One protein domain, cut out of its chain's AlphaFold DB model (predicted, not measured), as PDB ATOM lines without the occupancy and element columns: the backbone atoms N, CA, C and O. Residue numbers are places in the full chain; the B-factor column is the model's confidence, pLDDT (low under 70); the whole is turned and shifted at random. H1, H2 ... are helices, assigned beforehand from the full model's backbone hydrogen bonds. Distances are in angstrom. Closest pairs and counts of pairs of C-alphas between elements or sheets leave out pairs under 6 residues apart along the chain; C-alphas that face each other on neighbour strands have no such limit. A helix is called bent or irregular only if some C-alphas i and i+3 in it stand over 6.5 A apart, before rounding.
ATOM      1  N   PRO A 145     118.963  96.903 225.701       79.19
ATOM      2  CA  PRO A 145     119.038  97.030 224.241       79.19
ATOM      3  C   PRO A 145     120.459  96.896 223.677       79.19
ATOM      4  O   PRO A 145     120.654  96.108 222.757       79.19
ATOM      5  N   TYR A 146     121.435  97.592 224.267       81.50
ATOM      6  CA  TYR A 146     122.863  97.517 223.925       81.50
ATOM      7  C   TYR A 146     123.378  96.065 223.943       81.50
ATOM      8  O   TYR A 146     123.777  95.534 222.906       81.50
ATOM      9  N   LEU A 147     123.235  95.356 225.075       77.19
ATOM     10  CA  LEU A 147     123.656  93.951 225.191       77.19
ATOM     11  C   LEU A 147     122.932  93.024 224.197       77.19
ATOM     12  O   LEU A 147     123.534  92.079 223.696       77.19
ATOM     13  N   LYS A 148     121.662  93.287 223.864       74.75
ATOM     14  CA  LYS A 148     120.926  92.503 222.854       74.75
ATOM     15  C   LYS A 148     121.458  92.707 221.441       74.75
ATOM     16  O   LYS A 148     121.579  91.723 220.717       74.75
ATOM     17  N   GLN A 149     121.768  93.944 221.050       69.44
ATOM     18  CA  GLN A 149     122.392  94.225 219.754       69.44
ATOM     19  C   GLN A 149     123.770  93.556 219.682       69.44
ATOM     20  O   GLN A 149     124.048  92.806 218.750       69.44
ATOM     21  N   PHE A 150     124.577  93.725 220.730       67.50
ATOM     22  CA  PHE A 150     125.891  93.107 220.878       67.50
ATOM     23  C   PHE A 150     125.856  91.568 220.755       67.50
ATOM     24  O   PHE A 150     126.608  90.985 219.972       67.50
ATOM     25  N   ILE A 151     124.947  90.890 221.467       67.88
ATOM     26  CA  ILE A 151     124.783  89.426 221.387       67.88
ATOM     27  C   ILE A 151     124.290  89.000 219.989       67.88
ATOM     28  O   ILE A 151     124.821  88.041 219.426       67.88
ATOM     29  N   ALA A 152     123.328  89.719 219.401       61.25
ATOM     30  CA  ALA A 152     122.763  89.394 218.086       61.25
ATOM     31  C   ALA A 152     123.751  89.589 216.920       61.25
ATOM     32  O   ALA A 152     123.690  88.852 215.937       61.25
ATOM     33  N   CYS A 153     124.686  90.536 217.018       55.06
ATOM     34  CA  CYS A 153     125.752  90.695 216.026       55.06
ATOM     35  C   CYS A 153     126.763  89.533 216.066       55.06
ATOM     36  O   CYS A 153     127.282  89.123 215.026       55.06
ATOM     37  N   ASN A 154     127.021  88.964 217.249       54.62
ATOM     38  CA  ASN A 154     128.047  87.936 217.430       54.62
ATOM     39  C   ASN A 154     127.659  86.548 216.891       54.62
ATOM     40  O   ASN A 154     128.550  85.816 216.463       54.62
ATOM     41  N   SER A 155     126.368  86.193 216.801       51.78
ATOM     42  CA  SER A 155     125.944  84.898 216.223       51.78
ATOM     43  C   SER A 155     126.373  84.705 214.764       51.78
ATOM     44  O   SER A 155     126.461  83.576 214.286       51.78
ATOM     45  N   ASN A 156     126.648  85.804 214.058       45.72
ATOM     46  CA  ASN A 156     127.009  85.804 212.643       45.72
ATOM     47  C   ASN A 156     128.532  85.803 212.411       45.72
ATOM     48  O   ASN A 156     128.961  85.590 211.279       45.72
ATOM     49  N   LEU A 157     129.348  86.023 213.454       47.38
ATOM     50  CA  LEU A 157     130.806  86.202 213.335       47.38
ATOM     51  C   LEU A 157     131.646  84.984 213.763       47.38
ATOM     52  O   LEU A 157     132.868  85.022 213.675       47.38
ATOM     53  N   ILE A 158     131.007  83.874 214.145       49.31
ATOM     54  CA  ILE A 158     131.639  82.618 214.615       49.31
ATOM     55  C   ILE A 158     132.570  81.968 213.552       49.31
ATOM     56  O   ILE A 158     133.226  80.965 213.810       49.31
ATOM     57  N   SER A 165     145.871  86.879 214.454       54.12
ATOM     58  CA  SER A 165     146.059  87.075 215.900       54.12
ATOM     59  C   SER A 165     145.470  88.379 216.445       54.12
ATOM     60  O   SER A 165     144.977  88.390 217.570       54.12
ATOM     61  N   GLU A 166     145.462  89.453 215.654       58.09
ATOM     62  CA  GLU A 166     144.819  90.721 216.007       58.09
ATOM     63  C   GLU A 166     143.911  91.226 214.876       58.09
ATOM     64  O   GLU A 166     144.119  90.957 213.692       58.09
ATOM     65  N   HIS A 167     142.878  91.970 215.267       64.94
ATOM     66  CA  HIS A 167     142.027  92.755 214.381       64.94
ATOM     67  C   HIS A 167     142.017  94.194 214.900       64.94
ATOM     68  O   HIS A 167     142.021  94.404 216.115       64.94
ATOM     69  N   VAL A 168     141.953  95.172 213.995       68.44
ATOM     70  CA  VAL A 168     141.707  96.570 214.367       68.44
ATOM     71  C   VAL A 168     140.276  96.677 214.900       68.44
ATOM     72  O   VAL A 168     139.316  96.393 214.182       68.44
ATOM     73  N   GLU A 169     140.129  97.058 216.164       71.94
ATOM     74  CA  GLU A 169     138.832  97.317 216.784       71.94
ATOM     75  C   GLU A 169     138.398  98.760 216.501       71.94
ATOM     76  O   GLU A 169     139.204  99.691 216.496       71.94
ATOM     77  N   ALA A 170     137.100  98.967 216.278       70.81
ATOM     78  CA  ALA A 170     136.559 100.320 216.160       70.81
ATOM     79  C   ALA A 170     136.675 101.058 217.511       70.81
ATOM     80  O   ALA A 170     136.489 100.412 218.548       70.81
ATOM     81  N   PRO A 171     136.906 102.383 217.541       75.19
ATOM     82  CA  PRO A 171     136.994 103.142 218.789       75.19
ATOM     83  C   PRO A 171     135.716 103.056 219.641       75.19
ATOM     84  O   PRO A 171     134.674 102.559 219.195       75.19
ATOM     85  N   ALA A 172     135.803 103.526 220.888       81.25
ATOM     86  CA  ALA A 172     134.665 103.580 221.803       81.25
ATOM     87  C   ALA A 172     133.512 104.397 221.200       81.25
ATOM     88  O   ALA A 172     133.699 105.518 220.727       81.25
ATOM     89  N   THR A 173     132.311 103.829 221.212       83.38
ATOM     90  CA  THR A 173     131.087 104.518 220.794       83.38
ATOM     91  C   THR A 173     130.486 105.291 221.975       83.38
ATOM     92  O   THR A 173     130.708 104.917 223.130       83.38
ATOM     93  N   PRO A 174     129.666 106.335 221.741       81.88
ATOM     94  CA  PRO A 174     128.959 107.012 222.830       81.88
ATOM     95  C   PRO A 174     128.017 106.073 223.605       81.88
ATOM     96  O   PRO A 174     127.776 106.300 224.789       81.88
ATOM     97  N   GLU A 175     127.528 104.993 222.978       83.06
ATOM     98  CA  GLU A 175     126.750 103.954 223.665       83.06
ATOM     99  C   GLU A 175     127.614 103.120 224.626       83.06
ATOM    100  O   GLU A 175     127.157 102.822 225.728       83.06
ATOM    101  N   ASP A 176     128.867 102.802 224.267       84.25
ATOM    102  CA  ASP A 176     129.809 102.103 225.160       84.25
ATOM    103  C   ASP A 176     130.088 102.941 226.431       84.25
ATOM    104  O   ASP A 176     130.076 102.418 227.548       84.25
ATOM    105  N   ILE A 177     130.276 104.258 226.270       85.25
ATOM    106  CA  ILE A 177     130.540 105.206 227.370       85.25
ATOM    107  C   ILE A 177     129.291 105.405 228.247       85.25
ATOM    108  O   ILE A 177     129.387 105.394 229.477       85.25
ATOM    109  N   GLU A 178     128.102 105.542 227.649       86.12
ATOM    110  CA  GLU A 178     126.846 105.631 228.405       86.12
ATOM    111  C   GLU A 178     126.541 104.326 229.168       86.12
ATOM    112  O   GLU A 178     126.034 104.369 230.292       86.12
ATOM    113  N   HIS A 179     126.883 103.165 228.600       85.19
ATOM    114  CA  HIS A 179     126.748 101.871 229.271       85.19
ATOM    115  C   HIS A 179     127.692 101.761 230.479       85.19
ATOM    116  O   HIS A 179     127.252 101.379 231.567       85.19
ATOM    117  N   LEU A 180     128.960 102.169 230.323       86.44
ATOM    118  CA  LEU A 180     129.942 102.209 231.412       86.44
ATOM    119  C   LEU A 180     129.474 103.087 232.582       86.44
ATOM    120  O   LEU A 180     129.477 102.633 233.728       86.44
ATOM    121  N   LYS A 181     129.012 104.309 232.286       85.06
ATOM    122  CA  LYS A 181     128.564 105.291 233.291       85.06
ATOM    123  C   LYS A 181     127.262 104.910 234.008       85.06
ATOM    124  O   LYS A 181     126.986 105.468 235.064       85.06
ATOM    125  N   ARG A 182     126.468 103.980 233.459       84.06
ATOM    126  CA  ARG A 182     125.211 103.493 234.065       84.06
ATOM    127  C   ARG A 182     125.355 102.194 234.851       84.06
ATOM    128  O   ARG A 182     124.724 102.059 235.890       84.06
ATOM    129  N   GLU A 183     126.126 101.225 234.356       83.31
ATOM    130  CA  GLU A 183     126.278  99.938 235.055       83.31
ATOM    131  C   GLU A 183     127.392  99.956 236.110       83.31
ATOM    132  O   GLU A 183     127.284  99.270 237.126       83.31
ATOM    133  N   GLY A 184     128.464 100.722 235.881       85.19
ATOM    134  CA  GLY A 184     129.660 100.702 236.719       85.19
ATOM    135  C   GLY A 184     130.488  99.414 236.576       85.19
ATOM    136  O   GLY A 184     129.994  98.335 236.235       85.19
ATOM    137  N   LEU A 185     131.791  99.517 236.854       86.19
ATOM    138  CA  LEU A 185     132.766  98.439 236.612       86.19
ATOM    139  C   LEU A 185     132.414  97.116 237.320       86.19
ATOM    140  O   LEU A 185     132.674  96.044 236.780       86.19
ATOM    141  N   VAL A 186     131.789  97.179 238.498       85.06
ATOM    142  CA  VAL A 186     131.491  96.013 239.347       85.06
ATOM    143  C   VAL A 186     130.365  95.141 238.773       85.06
ATOM    144  O   VAL A 186     130.488  93.914 238.769       85.06
ATOM    145  N   LEU A 187     129.291  95.737 238.236       86.12
ATOM    146  CA  LEU A 187     128.223  94.977 237.566       86.12
ATOM    147  C   LEU A 187     128.659  94.496 236.178       86.12
ATOM    148  O   LEU A 187     128.334  93.372 235.797       86.12
ATOM    149  N   LEU A 188     129.449  95.295 235.456       88.81
ATOM    150  CA  LEU A 188     130.040  94.895 234.175       88.81
ATOM    151  C   LEU A 188     130.953  93.671 234.326       88.81
ATOM    152  O   LEU A 188     130.847  92.719 233.555       88.81
ATOM    153  N   LEU A 189     131.791  93.650 235.365       89.31
ATOM    154  CA  LEU A 189     132.646  92.516 235.711       89.31
ATOM    155  C   LEU A 189     131.830  91.271 236.107       89.31
ATOM    156  O   LEU A 189     132.129  90.170 235.642       89.31
ATOM    157  N   LEU A 190     130.743  91.429 236.875       87.94
ATOM    158  CA  LEU A 190     129.810  90.328 237.153       87.94
ATOM    159  C   LEU A 190     129.181  89.773 235.863       87.94
ATOM    160  O   LEU A 190     129.121  88.555 235.688       87.94
ATOM    161  N   ARG A 191     128.750  90.638 234.932       87.62
ATOM    162  CA  ARG A 191     128.237  90.204 233.622       87.62
ATOM    163  C   ARG A 191     129.289  89.463 232.812       87.62
ATOM    164  O   ARG A 191     128.971  88.419 232.255       87.62
ATOM    165  N   LEU A 192     130.518  89.970 232.745       88.81
ATOM    166  CA  LEU A 192     131.611  89.324 232.022       88.81
ATOM    167  C   LEU A 192     131.869  87.908 232.547       88.81
ATOM    168  O   LEU A 192     131.869  86.962 231.761       88.81
ATOM    169  N   ILE A 193     131.974  87.744 233.870       87.06
ATOM    170  CA  ILE A 193     132.139  86.428 234.504       87.06
ATOM    171  C   ILE A 193     130.928  85.522 234.226       87.06
ATOM    172  O   ILE A 193     131.116  84.340 233.952       87.06
ATOM    173  N   LYS A 194     129.690  86.041 234.194       85.56
ATOM    174  CA  LYS A 194     128.505  85.223 233.863       85.56
ATOM    175  C   LYS A 194     128.331  84.901 232.373       85.56
ATOM    176  O   LYS A 194     127.832  83.820 232.069       85.56
ATOM    177  N   LEU A 195     128.813  85.734 231.447       81.94
ATOM    178  CA  LEU A 195     128.966  85.348 230.033       81.94
ATOM    179  C   LEU A 195     130.033  84.256 229.866       81.94
ATOM    180  O   LEU A 195     129.880  83.367 229.028       81.94
ATOM    181  N   PHE A 196     131.091  84.304 230.677       80.56
ATOM    182  CA  PHE A 196     132.167  83.318 230.681       80.56
ATOM    183  C   PHE A 196     131.714  81.970 231.275       80.56
ATOM    184  O   PHE A 196     131.889  80.935 230.635       80.56
ATOM    185  N   ASP A 197     131.018  81.975 232.423       78.44
ATOM    186  CA  ASP A 197     130.351  80.795 233.010       78.44
ATOM    187  C   ASP A 197     129.344  80.151 232.033       78.44
ATOM    188  O   ASP A 197     129.173  78.931 232.013       78.44
ATOM    189  N   ALA A 198     128.685  80.967 231.199       75.69
ATOM    190  CA  ALA A 198     127.773  80.522 230.147       75.69
ATOM    191  C   ALA A 198     128.476  79.934 228.902       75.69
ATOM    192  O   ALA A 198     127.792  79.416 228.018       75.69
ATOM    193  N   GLY A 199     129.808  80.012 228.807       72.44
ATOM    194  CA  GLY A 199     130.591  79.566 227.648       72.44
ATOM    195  C   GLY A 199     130.551  80.511 226.439       72.44
ATOM    196  O   GLY A 199     130.910  80.111 225.334       72.44
ATOM    197  N   PHE A 200     130.111  81.764 226.605       77.44
ATOM    198  CA  PHE A 200     129.998  82.743 225.516       77.44
ATOM    199  C   PHE A 200     131.290  83.565 225.353       77.44
ATOM    200  O   PHE A 200     131.286  84.799 225.420       77.44
ATOM    201  N   PHE A 201     132.413  82.867 225.152       79.38
ATOM    202  CA  PHE A 201     133.769  83.433 225.195       79.38
ATOM    203  C   PHE A 201     133.991  84.591 224.214       79.38
ATOM    204  O   PHE A 201     134.572  85.603 224.592       79.38
ATOM    205  N   GLU A 202     133.458  84.511 222.992       76.44
ATOM    206  CA  GLU A 202     133.556  85.598 222.003       76.44
ATOM    207  C   GLU A 202     132.821  86.878 222.449       76.44
ATOM    208  O   GLU A 202     133.272  87.997 222.190       76.44
ATOM    209  N   GLY A 203     131.710  86.730 223.177       77.12
ATOM    210  CA  GLY A 203     131.012  87.855 223.793       77.12
ATOM    211  C   GLY A 203     131.783  88.436 224.974       77.12
ATOM    212  O   GLY A 203     131.897  89.655 225.072       77.12
ATOM    213  N   ALA A 204     132.359  87.588 225.832       83.00
ATOM    214  CA  ALA A 204     133.225  88.035 226.926       83.00
ATOM    215  C   ALA A 204     134.467  88.780 226.396       83.00
ATOM    216  O   ALA A 204     134.782  89.865 226.889       83.00
ATOM    217  N   ARG A 205     135.108  88.265 225.335       85.50
ATOM    218  CA  ARG A 205     136.244  88.891 224.638       85.50
ATOM    219  C   ARG A 205     135.894  90.307 224.174       85.50
ATOM    220  O   ARG A 205     136.503  91.277 224.619       85.50
ATOM    221  N   LYS A 206     134.878  90.447 223.320       83.56
ATOM    222  CA  LYS A 206     134.495  91.752 222.756       83.56
ATOM    223  C   LYS A 206     133.952  92.730 223.796       83.56
ATOM    224  O   LYS A 206     134.257  93.916 223.712       83.56
ATOM    225  N   LEU A 207     133.178  92.264 224.781       86.31
ATOM    226  CA  LEU A 207     132.598  93.148 225.796       86.31
ATOM    227  C   LEU A 207     133.695  93.709 226.709       86.31
ATOM    228  O   LEU A 207     133.658  94.893 227.029       86.31
ATOM    229  N   SER A 208     134.714  92.904 227.037       89.88
ATOM    230  CA  SER A 208     135.886  93.371 227.790       89.88
ATOM    231  C   SER A 208     136.588  94.524 227.067       89.88
ATOM    232  O   SER A 208     136.816  95.565 227.674       89.88
ATOM    233  N   ILE A 209     136.849  94.403 225.756       88.25
ATOM    234  CA  ILE A 209     137.486  95.485 224.981       88.25
ATOM    235  C   ILE A 209     136.590  96.717 224.850       88.25
ATOM    236  O   ILE A 209     137.095  97.827 224.985       88.25
ATOM    237  N   ARG A 210     135.272  96.563 224.662       87.75
ATOM    238  CA  ARG A 210     134.337  97.707 224.639       87.75
ATOM    239  C   ARG A 210     134.360  98.482 225.962       87.75
ATOM    240  O   ARG A 210     134.421  99.708 225.941       87.75
ATOM    241  N   ILE A 211     134.399  97.779 227.098       89.56
ATOM    242  CA  ILE A 211     134.516  98.384 228.435       89.56
ATOM    243  C   ILE A 211     135.878  99.072 228.622       89.56
ATOM    244  O   ILE A 211     135.917 100.215 229.071       89.56
ATOM    245  N   ILE A 212     136.983  98.417 228.248       90.06
ATOM    246  CA  ILE A 212     138.344  98.976 228.347       90.06
ATOM    247  C   ILE A 212     138.486 100.235 227.472       90.06
ATOM    248  O   ILE A 212     139.011 101.250 227.926       90.06
ATOM    249  N   ALA A 213     137.983 100.206 226.234       87.94
ATOM    250  CA  ALA A 213     138.012 101.345 225.320       87.94
ATOM    251  C   ALA A 213     137.178 102.527 225.847       87.94
ATOM    252  O   ALA A 213     137.656 103.661 225.833       87.94
ATOM    253  N   ALA A 214     135.968 102.267 226.358       88.88
ATOM    254  CA  ALA A 214     135.123 103.291 226.971       88.88
ATOM    255  C   ALA A 214     135.756 103.898 228.233       88.88
ATOM    256  O   ALA A 214     135.690 105.112 228.423       88.88
ATOM    257  N   TRP A 215     136.404 103.079 229.070       90.56
ATOM    258  CA  TRP A 215     137.076 103.554 230.280       90.56
ATOM    259  C   TRP A 215     138.309 104.406 229.962       90.56
ATOM    260  O   TRP A 215     138.468 105.479 230.537       90.56
ATOM    261  N   ASN A 216     139.144 103.979 229.008       86.62
ATOM    262  CA  ASN A 216     140.291 104.772 228.561       86.62
ATOM    263  C   ASN A 216     139.845 106.135 227.990       86.62
ATOM    264  O   ASN A 216     140.482 107.141 228.283       86.62
ATOM    265  N   HIS A 217     138.742 106.190 227.229       85.31
ATOM    266  CA  HIS A 217     138.189 107.449 226.709       85.31
ATOM    267  C   HIS A 217     137.730 108.387 227.836       85.31
ATOM    268  O   HIS A 217     138.146 109.541 227.889       85.31
ATOM    269  N   ASP A 218     136.918 107.880 228.767       84.31
ATOM    270  CA  ASP A 218     136.381 108.660 229.889       84.31
ATOM    271  C   ASP A 218     137.484 109.166 230.837       84.31
ATOM    272  O   ASP A 218     137.415 110.276 231.370       84.31
ATOM    273  N   TYR A 219     138.546 108.373 231.009       82.88
ATOM    274  CA  TYR A 219     139.715 108.768 231.787       82.88
ATOM    275  C   TYR A 219     140.504 109.902 231.118       82.88
ATOM    276  O   TYR A 219     140.854 110.866 231.799       82.88
ATOM    277  N   GLU A 220     140.745 109.847 229.802       79.00
ATOM    278  CA  GLU A 220     141.411 110.942 229.078       79.00
ATOM    279  C   GLU A 220     140.550 112.221 229.041       79.00
ATOM    280  O   GLU A 220     141.067 113.306 229.305       79.00
ATOM    281  N   GLU A 221     139.230 112.120 228.832       78.81
ATOM    282  CA  GLU A 221     138.311 113.269 228.945       78.81
ATOM    283  C   GLU A 221     138.356 113.907 230.346       78.81
ATOM    284  O   GLU A 221     138.435 115.130 230.481       78.81
ATOM    285  N   THR A 222     138.368 113.085 231.402       75.19
ATOM    286  CA  THR A 222     138.462 113.550 232.797       75.19
ATOM    287  C   THR A 222     139.820 114.195 233.099       75.19
ATOM    288  O   THR A 222     139.896 115.207 233.794       75.19
ATOM    289  N   LYS A 223     140.902 113.648 232.539       69.88
ATOM    290  CA  LYS A 223     142.292 114.118 232.671       69.88
ATOM    291  C   LYS A 223     142.555 115.441 231.937       69.88
ATOM    292  O   LYS A 223     143.458 116.178 232.332       69.88
ATOM    293  N   LEU A 224     141.754 115.769 230.920       64.62
ATOM    294  CA  LEU A 224     141.789 117.048 230.200       64.62
ATOM    295  C   LEU A 224     141.032 118.191 230.914       64.62
ATOM    296  O   LEU A 224     141.214 119.352 230.547       64.62
ATOM    297  N   LEU A 225     140.208 117.905 231.932       68.62
ATOM    298  CA  LEU A 225     139.404 118.903 232.657       68.62
ATOM    299  C   LEU A 225     140.213 119.616 233.771       68.62
ATOM    300  O   LEU A 225     140.444 119.024 234.825       68.62
ATOM    301  N   PRO A 226     140.579 120.914 233.641       51.12
ATOM    302  CA  PRO A 226     141.586 121.551 234.514       51.12
ATOM    303  C   PRO A 226     141.164 121.865 235.962       51.12
ATOM    304  O   PRO A 226     141.856 122.623 236.642       51.12
ATOM    305  N   GLN A 227     140.011 121.375 236.425       48.91
ATOM    306  CA  GLN A 227     139.410 121.748 237.717       48.91
ATOM    307  C   GLN A 227     139.134 120.570 238.658       48.91
ATOM    308  O   GLN A 227     138.797 120.799 239.818       48.91
ATOM    309  N   VAL A 228     139.300 119.326 238.202       45.75
ATOM    310  CA  VAL A 228     139.183 118.151 239.073       45.75
ATOM    311  C   VAL A 228     140.576 117.802 239.594       45.75
ATOM    312  O   VAL A 228     141.482 117.487 238.825       45.75
ATOM    313  N   SER A 229     140.768 117.869 240.913       45.03
ATOM    314  CA  SER A 229     141.965 117.326 241.566       45.03
ATOM    315  C   SER A 229     142.109 115.851 241.193       45.03
ATOM    316  O   SER A 229     141.138 115.123 241.392       45.03
ATOM    317  N   ARG A 230     143.284 115.436 240.680       50.56
ATOM    318  CA  ARG A 230     143.591 114.060 240.229       50.56
ATOM    319  C   ARG A 230     142.818 113.023 241.047       50.56
ATOM    320  O   ARG A 230     143.176 112.761 242.193       50.56
ATOM    321  N   THR A 231     141.760 112.461 240.471       54.06
ATOM    322  CA  THR A 231     140.954 111.441 241.140       54.06
ATOM    323  C   THR A 231     141.766 110.163 241.207       54.06
ATOM    324  O   THR A 231     141.881 109.445 240.213       54.06
ATOM    325  N   GLU A 232     142.359 109.909 242.372       59.31
ATOM    326  CA  GLU A 232     143.051 108.661 242.664       59.31
ATOM    327  C   GLU A 232     142.090 107.497 242.407       59.31
ATOM    328  O   GLU A 232     140.986 107.429 242.953       59.31
ATOM    329  N   ILE A 233     142.478 106.616 241.485       69.81
ATOM    330  CA  ILE A 233     141.629 105.514 241.043       69.81
ATOM    331  C   ILE A 233     141.520 104.538 242.211       69.81
ATOM    332  O   ILE A 233     142.509 103.900 242.567       69.81
ATOM    333  N   SER A 234     140.315 104.423 242.783       74.00
ATOM    334  CA  SER A 234     140.003 103.481 243.866       74.00
ATOM    335  C   SER A 234     140.639 102.113 243.607       74.00
ATOM    336  O   SER A 234     140.488 101.557 242.515       74.00
ATOM    337  N   GLU A 235     141.314 101.546 244.610       74.94
ATOM    338  CA  GLU A 235     141.991 100.246 244.499       74.94
ATOM    339  C   GLU A 235     141.046  99.145 243.999       74.94
ATOM    340  O   GLU A 235     141.438  98.284 243.211       74.94
ATOM    341  N   GLN A 236     139.769  99.217 244.385       75.31
ATOM    342  CA  GLN A 236     138.726  98.314 243.914       75.31
ATOM    343  C   GLN A 236     138.467  98.470 242.404       75.31
ATOM    344  O   GLN A 236     138.309  97.469 241.707       75.31
ATOM    345  N   HIS A 237     138.465  99.697 241.871       79.19
ATOM    346  CA  HIS A 237     138.368  99.939 240.426       79.19
ATOM    347  C   HIS A 237     139.638  99.492 239.693       79.19
ATOM    348  O   HIS A 237     139.522  98.857 238.647       79.19
ATOM    349  N   LYS A 238     140.831  99.727 240.264       83.19
ATOM    350  CA  LYS A 238     142.111  99.226 239.731       83.19
ATOM    351  C   LYS A 238     142.095  97.693 239.612       83.19
ATOM    352  O   LYS A 238     142.329  97.180 238.521       83.19
ATOM    353  N   LYS A 239     141.694  96.969 240.665       81.88
ATOM    354  CA  LYS A 239     141.495  95.503 240.644       81.88
ATOM    355  C   LYS A 239     140.444  95.053 239.624       81.88
ATOM    356  O   LYS A 239     140.692  94.110 238.877       81.88
ATOM    357  N   CYS A 240     139.298  95.736 239.541       85.00
ATOM    358  CA  CYS A 240     138.264  95.400 238.555       85.00
ATOM    359  C   CYS A 240     138.778  95.541 237.113       85.00
ATOM    360  O   CYS A 240     138.531  94.657 236.299       85.00
ATOM    361  N   LEU A 241     139.508  96.615 236.794       88.06
ATOM    362  CA  LEU A 241     140.055  96.858 235.454       88.06
ATOM    363  C   LEU A 241     141.135  95.837 235.076       88.06
ATOM    364  O   LEU A 241     141.071  95.278 233.984       88.06
ATOM    365  N   ILE A 242     142.059  95.527 235.996       88.31
ATOM    366  CA  ILE A 242     143.045  94.445 235.828       88.31
ATOM    367  C   ILE A 242     142.321  93.134 235.488       88.31
ATOM    368  O   ILE A 242     142.615  92.508 234.468       88.31
ATOM    369  N   LEU A 243     141.308  92.750 236.273       87.69
ATOM    370  CA  LEU A 243     140.574  91.507 236.043       87.69
ATOM    371  C   LEU A 243     139.773  91.510 234.727       87.69
ATOM    372  O   LEU A 243     139.688  90.471 234.080       87.69
ATOM    373  N   ILE A 244     139.245  92.650 234.266       90.69
ATOM    374  CA  ILE A 244     138.603  92.760 232.940       90.69
ATOM    375  C   ILE A 244     139.629  92.517 231.814       90.69
ATOM    376  O   ILE A 244     139.341  91.773 230.873       90.69
ATOM    377  N   CYS A 245     140.848  93.053 231.934       91.06
ATOM    378  CA  CYS A 245     141.943  92.760 231.002       91.06
ATOM    379  C   CYS A 245     142.344  91.272 231.028       91.06
ATOM    380  O   CYS A 245     142.567  90.678 229.972       91.06
ATOM    381  N   HIS A 246     142.368  90.622 232.198       89.81
ATOM    382  CA  HIS A 246     142.616  89.177 232.271       89.81
ATOM    383  C   HIS A 246     141.437  88.322 231.790       89.81
ATOM    384  O   HIS A 246     141.675  87.255 231.238       89.81
ATOM    385  N   ILE A 247     140.182  88.773 231.894       89.25
ATOM    386  CA  ILE A 247     139.026  88.089 231.282       89.25
ATOM    387  C   ILE A 247     139.129  88.094 229.755       89.25
ATOM    388  O   ILE A 247     138.844  87.073 229.123       89.25
ATOM    389  N   TYR A 248     139.597  89.193 229.156       90.25
ATOM    390  CA  TYR A 248     139.918  89.225 227.729       90.25
ATOM    391  C   TYR A 248     140.978  88.173 227.360       90.25
ATOM    392  O   TYR A 248     140.770  87.380 226.438       90.25
ATOM    393  N   LEU A 249     142.081  88.122 228.113       88.75
ATOM    394  CA  LEU A 249     143.163  87.160 227.883       88.75
ATOM    395  C   LEU A 249     142.716  85.710 228.129       88.75
ATOM    396  O   LEU A 249     143.032  84.848 227.316       88.75
ATOM    397  N   MET A 250     141.909  85.434 229.158       86.56
ATOM    398  CA  MET A 250     141.303  84.117 229.406       86.56
ATOM    399  C   MET A 250     140.354  83.687 228.282       86.56
ATOM    400  O   MET A 250     140.328  82.512 227.924       86.56
ATOM    401  N   ALA A 251     139.607  84.618 227.680       84.38
ATOM    402  CA  ALA A 251     138.748  84.315 226.537       84.38
ATOM    403  C   ALA A 251     139.558  83.972 225.272       84.38
ATOM    404  O   ALA A 251     139.155  83.082 224.525       84.38
ATOM    405  N   ILE A 252     140.712  84.614 225.048       82.94
ATOM    406  CA  ILE A 252     141.653  84.194 223.992       82.94
ATOM    407  C   ILE A 252     142.281  82.845 224.339       82.94
ATOM    408  O   ILE A 252     142.232  81.940 223.516       82.94
ATOM    409  N   TYR A 253     142.822  82.684 225.547       82.19
ATOM    410  CA  TYR A 253     143.431  81.438 226.019       82.19
ATOM    411  C   TYR A 253     142.496  80.236 225.845       82.19
ATOM    412  O   TYR A 253     142.943  79.162 225.452       82.19
ATOM    413  N   GLU A 254     141.199  80.403 226.101       78.00
ATOM    414  CA  GLU A 254     140.187  79.373 225.877       78.00
ATOM    415  C   GLU A 254     140.036  79.036 224.384       78.00
ATOM    416  O   GLU A 254     140.133  77.861 224.022       78.00
ATOM    417  N   MET A 255     139.869  80.056 223.530       74.12
ATOM    418  CA  MET A 255     139.641  79.928 222.078       74.12
ATOM    419  C   MET A 255     140.904  79.628 221.242       74.12
ATOM    420  O   MET A 255     140.791  79.343 220.052       74.12
ATOM    421  N   ASP A 256     142.104  79.693 221.822       71.50
ATOM    422  CA  ASP A 256     143.371  79.434 221.130       71.50
ATOM    423  C   ASP A 256     143.651  77.927 221.002       71.50
ATOM    424  O   ASP A 256     144.277  77.312 221.871       71.50
ATOM    425  N   ASP A 257     143.182  77.310 219.920       66.06
ATOM    426  CA  ASP A 257     143.485  75.907 219.605       66.06
ATOM    427  C   ASP A 257     144.966  75.684 219.208       66.06
ATOM    428  O   ASP A 257     145.500  74.581 219.369       66.06
ATOM    429  N   ASN A 258     145.672  76.737 218.778       63.75
ATOM    430  CA  ASN A 258     147.030  76.707 218.219       63.75
ATOM    431  C   ASN A 258     148.121  76.724 219.304       63.75
ATOM    432  O   ASN A 258     149.036  77.549 219.304       63.75
ATOM    433  N   ARG A 259     148.031  75.776 220.244       63.47
ATOM    434  CA  ARG A 259     148.996  75.532 221.339       63.47
ATOM    435  C   ARG A 259     149.284  76.732 222.266       63.47
ATOM    436  O   ARG A 259     150.148  76.580 223.121       63.47
ATOM    437  N   GLY A 260     148.572  77.860 222.179       68.56
ATOM    438  CA  GLY A 260     148.857  79.079 222.959       68.56
ATOM    439  C   GLY A 260     149.543  80.205 222.166       68.56
ATOM    440  O   GLY A 260     149.835  81.262 222.724       68.56
ATOM    441  N   PHE A 261     149.792  80.011 220.867       69.38
ATOM    442  CA  PHE A 261     150.493  80.979 220.019       69.38
ATOM    443  C   PHE A 261     149.748  82.316 219.856       69.38
ATOM    444  O   PHE A 261     150.377  83.367 219.725       69.38
ATOM    445  N   VAL A 262     148.412  82.322 219.867       73.38
ATOM    446  CA  VAL A 262     147.624  83.560 219.738       73.38
ATOM    447  C   VAL A 262     147.737  84.387 221.016       73.38
ATOM    448  O   VAL A 262     147.979  85.593 220.937       73.38
ATOM    449  N   ILE A 263     147.627  83.757 222.191       78.94
ATOM    450  CA  ILE A 263     147.786  84.477 223.461       78.94
ATOM    451  C   ILE A 263     149.235  84.913 223.724       78.94
ATOM    452  O   ILE A 263     149.431  86.041 224.178       78.94
ATOM    453  N   ASP A 264     150.245  84.101 223.395       75.75
ATOM    454  CA  ASP A 264     151.656  84.518 223.474       75.75
ATOM    455  C   ASP A 264     151.888  85.812 222.674       75.75
ATOM    456  O   ASP A 264     152.495  86.760 223.179       75.75
ATOM    457  N   ASN A 265     151.376  85.896 221.442       79.50
ATOM    458  CA  ASN A 265     151.526  87.090 220.605       79.50
ATOM    459  C   ASN A 265     150.835  88.323 221.208       79.50
ATOM    460  O   ASN A 265     151.463  89.374 221.310       79.50
ATOM    461  N   VAL A 266     149.594  88.197 221.689       81.75
ATOM    462  CA  VAL A 266     148.874  89.319 222.326       81.75
ATOM    463  C   VAL A 266     149.589  89.805 223.595       81.75
ATOM    464  O   VAL A 266     149.716  91.012 223.800       81.75
ATOM    465  N   VAL A 267     150.125  88.904 224.428       82.69
ATOM    466  CA  VAL A 267     150.899  89.282 225.630       82.69
ATOM    467  C   VAL A 267     152.212  89.987 225.264       82.69
ATOM    468  O   VAL A 267     152.585  90.965 225.916       82.69
ATOM    469  N   ASN A 268     152.893  89.554 224.198       79.94
ATOM    470  CA  ASN A 268     154.072  90.255 223.681       79.94
ATOM    471  C   ASN A 268     153.727  91.649 223.144       79.94
ATOM    472  O   ASN A 268     154.427  92.610 223.459       79.94
ATOM    473  N   ASN A 269     152.625  91.780 222.407       82.88
ATOM    474  CA  ASN A 269     152.185  93.059 221.859       82.88
ATOM    475  C   ASN A 269     151.794  94.050 222.967       82.88
ATOM    476  O   ASN A 269     152.179  95.213 222.891       82.88
ATOM    477  N   ILE A 270     151.128  93.601 224.043       84.19
ATOM    478  CA  ILE A 270     150.841  94.443 225.224       84.19
ATOM    479  C   ILE A 270     152.140  95.035 225.789       84.19
ATOM    480  O   ILE A 270     152.207  96.232 226.061       84.19
ATOM    481  N   ARG A 271     153.189  94.215 225.933       81.94
ATOM    482  CA  ARG A 271     154.495  94.647 226.454       81.94
ATOM    483  C   ARG A 271     155.213  95.609 225.512       81.94
ATOM    484  O   ARG A 271     155.690  96.641 225.969       81.94
ATOM    485  N   PHE A 272     155.221  95.311 224.214       83.12
ATOM    486  CA  PHE A 272     155.793  96.173 223.179       83.12
ATOM    487  C   PHE A 272     155.112  97.549 223.141       83.12
ATOM    488  O   PHE A 272     155.787  98.575 223.187       83.12
ATOM    489  N   TYR A 273     153.773  97.598 223.135       84.06
ATOM    490  CA  TYR A 273     153.039  98.865 223.197       84.06
ATOM    491  C   TYR A 273     153.279  99.612 224.515       84.06
ATOM    492  O   TYR A 273     153.453 100.828 224.476       84.06
ATOM    493  N   TYR A 274     153.337  98.910 225.653       84.38
ATOM    494  CA  TYR A 274     153.642  99.517 226.951       84.38
ATOM    495  C   TYR A 274     155.024 100.188 226.941       84.38
ATOM    496  O   TYR A 274     155.118 101.388 227.199       84.38
ATOM    497  N   GLN A 275     156.074  99.448 226.564       83.31
ATOM    498  CA  GLN A 275     157.452  99.950 226.479       83.31
ATOM    499  C   GLN A 275     157.535 101.177 225.565       83.31
ATOM    500  O   GLN A 275     157.874 102.263 226.039       83.31
ATOM    501  N   ASN A 276     157.091 101.051 224.309       81.50
ATOM    502  CA  ASN A 276     157.108 102.142 223.331       81.50
ATOM    503  C   ASN A 276     156.395 103.408 223.839       81.50
ATOM    504  O   ASN A 276     156.909 104.513 223.683       81.50
ATOM    505  N   MET A 277     155.220 103.277 224.466       78.12
ATOM    506  CA  MET A 277     154.474 104.433 224.984       78.12
ATOM    507  C   MET A 277     155.138 105.078 226.209       78.12
ATOM    508  O   MET A 277     155.035 106.296 226.375       78.12
ATOM    509  N   THR A 278     155.829 104.298 227.049       75.31
ATOM    510  CA  THR A 278     156.603 104.842 228.176       75.31
ATOM    511  C   THR A 278     157.903 105.519 227.732       75.31
ATOM    512  O   THR A 278     158.227 106.591 228.239       75.31
ATOM    513  N   GLU A 279     158.616 104.958 226.751       67.00
ATOM    514  CA  GLU A 279     159.914 105.465 226.279       67.00
ATOM    515  C   GLU A 279     159.788 106.708 225.383       67.00
ATOM    516  O   GLU A 279     160.604 107.623 225.481       67.00
ATOM    517  N   VAL A 280     158.738 106.798 224.556       60.22
ATOM    518  CA  VAL A 280     158.507 107.942 223.646       60.22
ATOM    519  C   VAL A 280     158.097 109.231 224.390       60.22
ATOM    520  O   VAL A 280     158.086 110.313 223.803       60.22
ATOM    521  N   GLY A 281     157.851 109.162 225.705       48.53
ATOM    522  CA  GLY A 281     157.718 110.352 226.555       48.53
ATOM    523  C   GLY A 281     156.360 111.051 226.453       48.53
ATOM    524  O   GLY A 281     156.288 112.280 226.471       48.53
ATOM    525  N   GLY A 282     155.286 110.262 226.364       49.28
ATOM    526  CA  GLY A 282     153.916 110.748 226.205       49.28
ATOM    527  C   GLY A 282     153.527 110.969 224.742       49.28
ATOM    528  O   GLY A 282     154.360 111.254 223.882       49.28
ATOM    529  N   ILE A 283     152.234 110.824 224.449       48.12
ATOM    530  CA  ILE A 283     151.707 110.928 223.086       48.12
ATOM    531  C   ILE A 283     151.802 112.387 222.620       48.12
ATOM    532  O   ILE A 283     150.950 113.215 222.936       48.12
ATOM    533  N   LYS A 284     152.829 112.699 221.825       43.81
ATOM    534  CA  LYS A 284     152.762 113.824 220.892       43.81
ATOM    535  C   LYS A 284     151.874 113.397 219.735       43.81
ATOM    536  O   LYS A 284     152.280 112.597 218.897       43.81
ATOM    537  N   GLU A 285     150.655 113.913 219.730       47.47
ATOM    538  CA  GLU A 285     149.677 113.681 218.676       47.47
ATOM    539  C   GLU A 285     150.200 114.238 217.342       47.47
ATOM    540  O   GLU A 285     150.122 115.438 217.088       47.47
ATOM    541  N   ASN A 286     150.724 113.365 216.479       39.44
ATOM    542  CA  ASN A 286     150.783 113.619 215.042       39.44
ATOM    543  C   ASN A 286     149.375 113.334 214.486       39.44
ATOM    544  O   ASN A 286     149.007 112.161 214.413       39.44
ATOM    545  N   PRO A 287     148.569 114.338 214.079       44.88
ATOM    546  CA  PRO A 287     147.154 114.116 213.745       44.88
ATOM    547  C   PRO A 287     146.916 113.346 212.434       44.88
ATOM    548  O   PRO A 287     145.770 113.122 212.050       44.88
ATOM    549  N   GLU A 288     147.988 112.997 211.720       35.59
ATOM    550  CA  GLU A 288     147.962 112.397 210.383       35.59
ATOM    551  C   GLU A 288     148.217 110.877 210.402       35.59
ATOM    552  O   GLU A 288     147.875 110.188 209.441       35.59
ATOM    553  N   GLU A 289     148.737 110.327 211.507       44.84
ATOM    554  CA  GLU A 289     148.795 108.877 211.717       44.84
ATOM    555  C   GLU A 289     147.455 108.379 212.271       44.84
ATOM    556  O   GLU A 289     147.101 108.619 213.427       44.84
ATOM    557  N   GLN A 290     146.702 107.647 211.447       48.81
ATOM    558  CA  GLN A 290     145.494 106.956 211.894       48.81
ATOM    559  C   GLN A 290     145.890 105.862 212.895       48.81
ATOM    560  O   GLN A 290     146.341 104.789 212.502       48.81
ATOM    561  N   MET A 291     145.746 106.138 214.196       59.38
ATOM    562  CA  MET A 291     146.065 105.164 215.240       59.38
ATOM    563  C   MET A 291     145.193 103.914 215.098       59.38
ATOM    564  O   MET A 291     144.025 103.910 215.483       59.38
ATOM    565  N   GLU A 292     145.781 102.824 214.606       67.62
ATOM    566  CA  GLU A 292     145.146 101.512 214.663       67.62
ATOM    567  C   GLU A 292     144.987 101.083 216.129       67.62
ATOM    568  O   GLU A 292     145.959 100.966 216.889       67.62
ATOM    569  N   TYR A 293     143.735 100.883 216.536       69.19
ATOM    570  CA  TYR A 293     143.366 100.452 217.876       69.19
ATOM    571  C   TYR A 293     143.319  98.925 217.930       69.19
ATOM    572  O   TYR A 293     142.289  98.305 217.662       69.19
ATOM    573  N   THR A 294     144.446  98.304 218.275       81.75
ATOM    574  CA  THR A 294     144.470  96.868 218.573       81.75
ATOM    575  C   THR A 294     144.096  96.603 220.039       81.75
ATOM    576  O   THR A 294     144.320  97.450 220.911       81.75
ATOM    577  N   PRO A 295     143.539  95.425 220.369       82.31
ATOM    578  CA  PRO A 295     143.207  95.073 221.750       82.31
ATOM    579  C   PRO A 295     144.406  95.100 222.709       82.31
ATOM    580  O   PRO A 295     144.280  95.561 223.844       82.31
ATOM    581  N   ALA A 296     145.583  94.668 222.242       85.00
ATOM    582  CA  ALA A 296     146.825  94.735 223.004       85.00
ATOM    583  C   ALA A 296     147.220  96.186 223.335       85.00
ATOM    584  O   ALA A 296     147.611  96.482 224.467       85.00
ATOM    585  N   ARG A 297     147.040  97.110 222.379       85.44
ATOM    586  CA  ARG A 297     147.260  98.549 222.569       85.44
ATOM    587  C   ARG A 297     146.321  99.134 223.628       85.44
ATOM    588  O   ARG A 297     146.772  99.905 224.469       85.44
ATOM    589  N   TYR A 298     145.042  98.748 223.630       87.06
ATOM    590  CA  TYR A 298     144.084  99.199 224.648       87.06
ATOM    591  C   TYR A 298     144.462  98.753 226.065       87.06
ATOM    592  O   TYR A 298     144.391  99.563 226.988       87.06
ATOM    593  N   ILE A 299     144.898  97.501 226.237       87.56
ATOM    594  CA  ILE A 299     145.341  96.987 227.542       87.56
ATOM    595  C   ILE A 299     146.625  97.702 227.996       87.56
ATOM    596  O   ILE A 299     146.710  98.115 229.150       87.56
ATOM    597  N   ALA A 300     147.584  97.937 227.092       85.44
ATOM    598  CA  ALA A 300     148.801  98.693 227.398       85.44
ATOM    599  C   ALA A 300     148.506 100.131 227.873       85.44
ATOM    600  O   ALA A 300     149.050 100.560 228.892       85.44
ATOM    601  N   ILE A 301     147.594 100.844 227.197       85.38
ATOM    602  CA  ILE A 301     147.124 102.181 227.611       85.38
ATOM    603  C   ILE A 301     146.498 102.129 229.012       85.38
ATOM    604  O   ILE A 301     146.788 102.985 229.846       85.38
ATOM    605  N   THR A 302     145.693 101.105 229.313       85.94
ATOM    606  CA  THR A 302     145.095 100.930 230.646       85.94
ATOM    607  C   THR A 302     146.145 100.673 231.731       85.94
ATOM    608  O   THR A 302     146.055 101.281 232.795       85.94
ATOM    609  N   CYS A 303     147.177  99.860 231.479       86.06
ATOM    610  CA  CYS A 303     148.274  99.659 232.437       86.06
ATOM    611  C   CYS A 303     149.039 100.962 232.729       86.06
ATOM    612  O   CYS A 303     149.318 101.261 233.890       86.06
ATOM    613  N   ILE A 304     149.299 101.779 231.700       84.12
ATOM    614  CA  ILE A 304     149.919 103.108 231.850       84.12
ATOM    615  C   ILE A 304     149.013 104.036 232.670       84.12
ATOM    616  O   ILE A 304     149.457 104.622 233.656       84.12
ATOM    617  N   ASN A 305     147.725 104.125 232.328       84.25
ATOM    618  CA  ASN A 305     146.768 104.992 233.019       84.25
ATOM    619  C   ASN A 305     146.503 104.577 234.480       84.25
ATOM    620  O   ASN A 305     146.209 105.436 235.312       84.25
ATOM    621  N   LEU A 306     146.674 103.294 234.818       82.06
ATOM    622  CA  LEU A 306     146.613 102.773 236.189       82.06
ATOM    623  C   LEU A 306     147.943 102.872 236.962       82.06
ATOM    624  O   LEU A 306     147.961 102.533 238.151       82.06
ATOM    625  N   ASN A 307     149.036 103.308 236.321       82.00
ATOM    626  CA  ASN A 307     150.418 103.204 236.808       82.00
ATOM    627  C   ASN A 307     150.727 101.776 237.310       82.00
ATOM    628  O   ASN A 307     150.794 101.523 238.518       82.00
ATOM    629  N   ILE A 308     150.815 100.828 236.373       82.94
ATOM    630  CA  ILE A 308     151.165  99.418 236.602       82.94
ATOM    631  C   ILE A 308     152.184  98.995 235.540       82.94
ATOM    632  O   ILE A 308     151.914  99.143 234.347       82.94
ATOM    633  N   SER A 309     153.320  98.427 235.947       80.25
ATOM    634  CA  SER A 309     154.276  97.817 235.016       80.25
ATOM    635  C   SER A 309     153.734  96.538 234.361       80.25
ATOM    636  O   SER A 309     152.807  95.892 234.851       80.25
ATOM    637  N   SER A 310     154.359  96.106 233.261       74.31
ATOM    638  CA  SER A 310     154.005  94.850 232.578       74.31
ATOM    639  C   SER A 310     154.077  93.602 233.465       74.31
ATOM    640  O   SER A 310     153.427  92.603 233.157       74.31
ATOM    641  N   ASN A 311     154.881  93.653 234.530       75.06
ATOM    642  CA  ASN A 311     155.099  92.537 235.443       75.06
ATOM    643  C   ASN A 311     154.085  92.600 236.587       75.06
ATOM    644  O   ASN A 311     153.351  91.635 236.767       75.06
ATOM    645  N   GLU A 312     153.917  93.762 237.232       79.81
ATOM    646  CA  GLU A 312     152.865  93.990 238.237       79.81
ATOM    647  C   GLU A 312     151.455  93.695 237.700       79.81
ATOM    648  O   GLU A 312     150.595  93.257 238.456       79.81
ATOM    649  N   PHE A 313     151.208  93.895 236.399       83.44
ATOM    650  CA  PHE A 313     149.956  93.501 235.747       83.44
ATOM    651  C   PHE A 313     149.717  91.983 235.825       83.44
ATOM    652  O   PHE A 313     148.640  91.552 236.224       83.44
ATOM    653  N   ILE A 314     150.729  91.173 235.500       81.62
ATOM    654  CA  ILE A 314     150.658  89.704 235.548       81.62
ATOM    655  C   ILE A 314     150.660  89.211 237.004       81.62
ATOM    656  O   ILE A 314     149.849  88.363 237.374       81.62
ATOM    657  N   ASP A 315     151.531  89.778 237.838       80.06
ATOM    658  CA  ASP A 315     151.653  89.475 239.263       80.06
ATOM    659  C   ASP A 315     150.356  89.776 240.030       80.06
ATOM    660  O   ASP A 315     149.989  89.016 240.923       80.06
ATOM    661  N   ALA A 316     149.610  90.826 239.664       80.06
ATOM    662  CA  ALA A 316     148.319  91.130 240.280       80.06
ATOM    663  C   ALA A 316     147.309  89.980 240.121       80.06
ATOM    664  O   ALA A 316     146.592  89.682 241.071       80.06
ATOM    665  N   PHE A 317     147.286  89.294 238.972       81.75
ATOM    666  CA  PHE A 317     146.430  88.119 238.762       81.75
ATOM    667  C   PHE A 317     146.960  86.854 239.461       81.75
ATOM    668  O   PHE A 317     146.182  85.970 239.801       81.75
ATOM    669  N   ILE A 318     148.276  86.751 239.677       77.19
ATOM    670  CA  ILE A 318     148.914  85.607 240.354       77.19
ATOM    671  C   ILE A 318     148.795  85.705 241.886       77.19
ATOM    672  O   ILE A 318     148.706  84.680 242.561       77.19
ATOM    673  N   TYR A 319     148.824  86.919 242.449       71.44
ATOM    674  CA  TYR A 319     148.835  87.141 243.900       71.44
ATOM    675  C   TYR A 319     147.489  87.571 244.496       71.44
ATOM    676  O   TYR A 319     147.315  87.402 245.705       71.44
ATOM    677  N   ASP A 320     146.527  88.067 243.709       69.00
ATOM    678  CA  ASP A 320     145.139  88.130 244.179       69.00
ATOM    679  C   ASP A 320     144.560  86.714 244.229       69.00
ATOM    680  O   ASP A 320     144.326  86.074 243.206       69.00
ATOM    681  N   SER A 321     144.315  86.219 245.444       55.34
ATOM    682  CA  SER A 321     143.773  84.881 245.680       55.34
ATOM    683  C   SER A 321     142.322  84.777 245.197       55.34
ATOM    684  O   SER A 321     141.373  85.005 245.956       55.34
TER     685      SER A 321
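What this domain is: This is residues 145 to 158 and 165 to 321 of the 1186 residues of an uncharacterized protein of Bactrocera dorsalis (UniProt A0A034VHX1). Look first at the bent helix H2: its arm H2b joins H3, H4, H5 and H6 in a five-part bundle, with H6 between H3 and H5, while its arm H2a crosses H3. H1 packs on H3, H7 crosses H4, and residues 224 to 229 and 279 to 290 stick out. The 171 printed residues hold seven named helices, H1 to H7 along the chain, and no named strand: all helix. The whole is compact, with a radius of gyration of the C-alphas of 15.9 A and spans of 43 by 41 by 36 A.

Where its parts are: H2, residues 174 to 197, was assigned as one helix by its hydrogen bonds but is bent, C-alphas 182 and 185 being 9.4 A apart; its arms are H2a, 174 to 182, and H2b, 185 to 197. Find C-alpha 201 at (133.769, 83.433, 225.195); from there H3 runs 32.7 A to residue 223. H4, 235 to 255, spans 30.3 A and H5, 261 to 279, 27.0 A. H1 is 145 to 154, H6 is 295 to 305, and H7, 310 to 319, ends at (148.835, 87.141, 243.900).

How they stand to each other: H2b and H3 form a helical hairpin, closest at C-alphas 192 and 204, 5.5 A. H2a touches H3 about perpendicular, at 86 degrees, closest at C-alphas 177 and 214, 5.0 A. H6 touches H3 at C-alphas 213 and 298, 6.5 A, and H5 at 270 and 296, 4.6 A, their closest pairs. H3 and H5 are apart. Every O i to N i+4 pair is within hydrogen-bond range except in H7, 4 of 6.

The domain as a whole: Residues 159 to 164 are cut out, leaving 15.1 A between C-alphas 158 and 165. The links H3 to H4 and H5 to H6 are long. Mean pLDDT of the printed part is 75.5; 47 residues are under 70, among them 223 to 233 and 279 to 293.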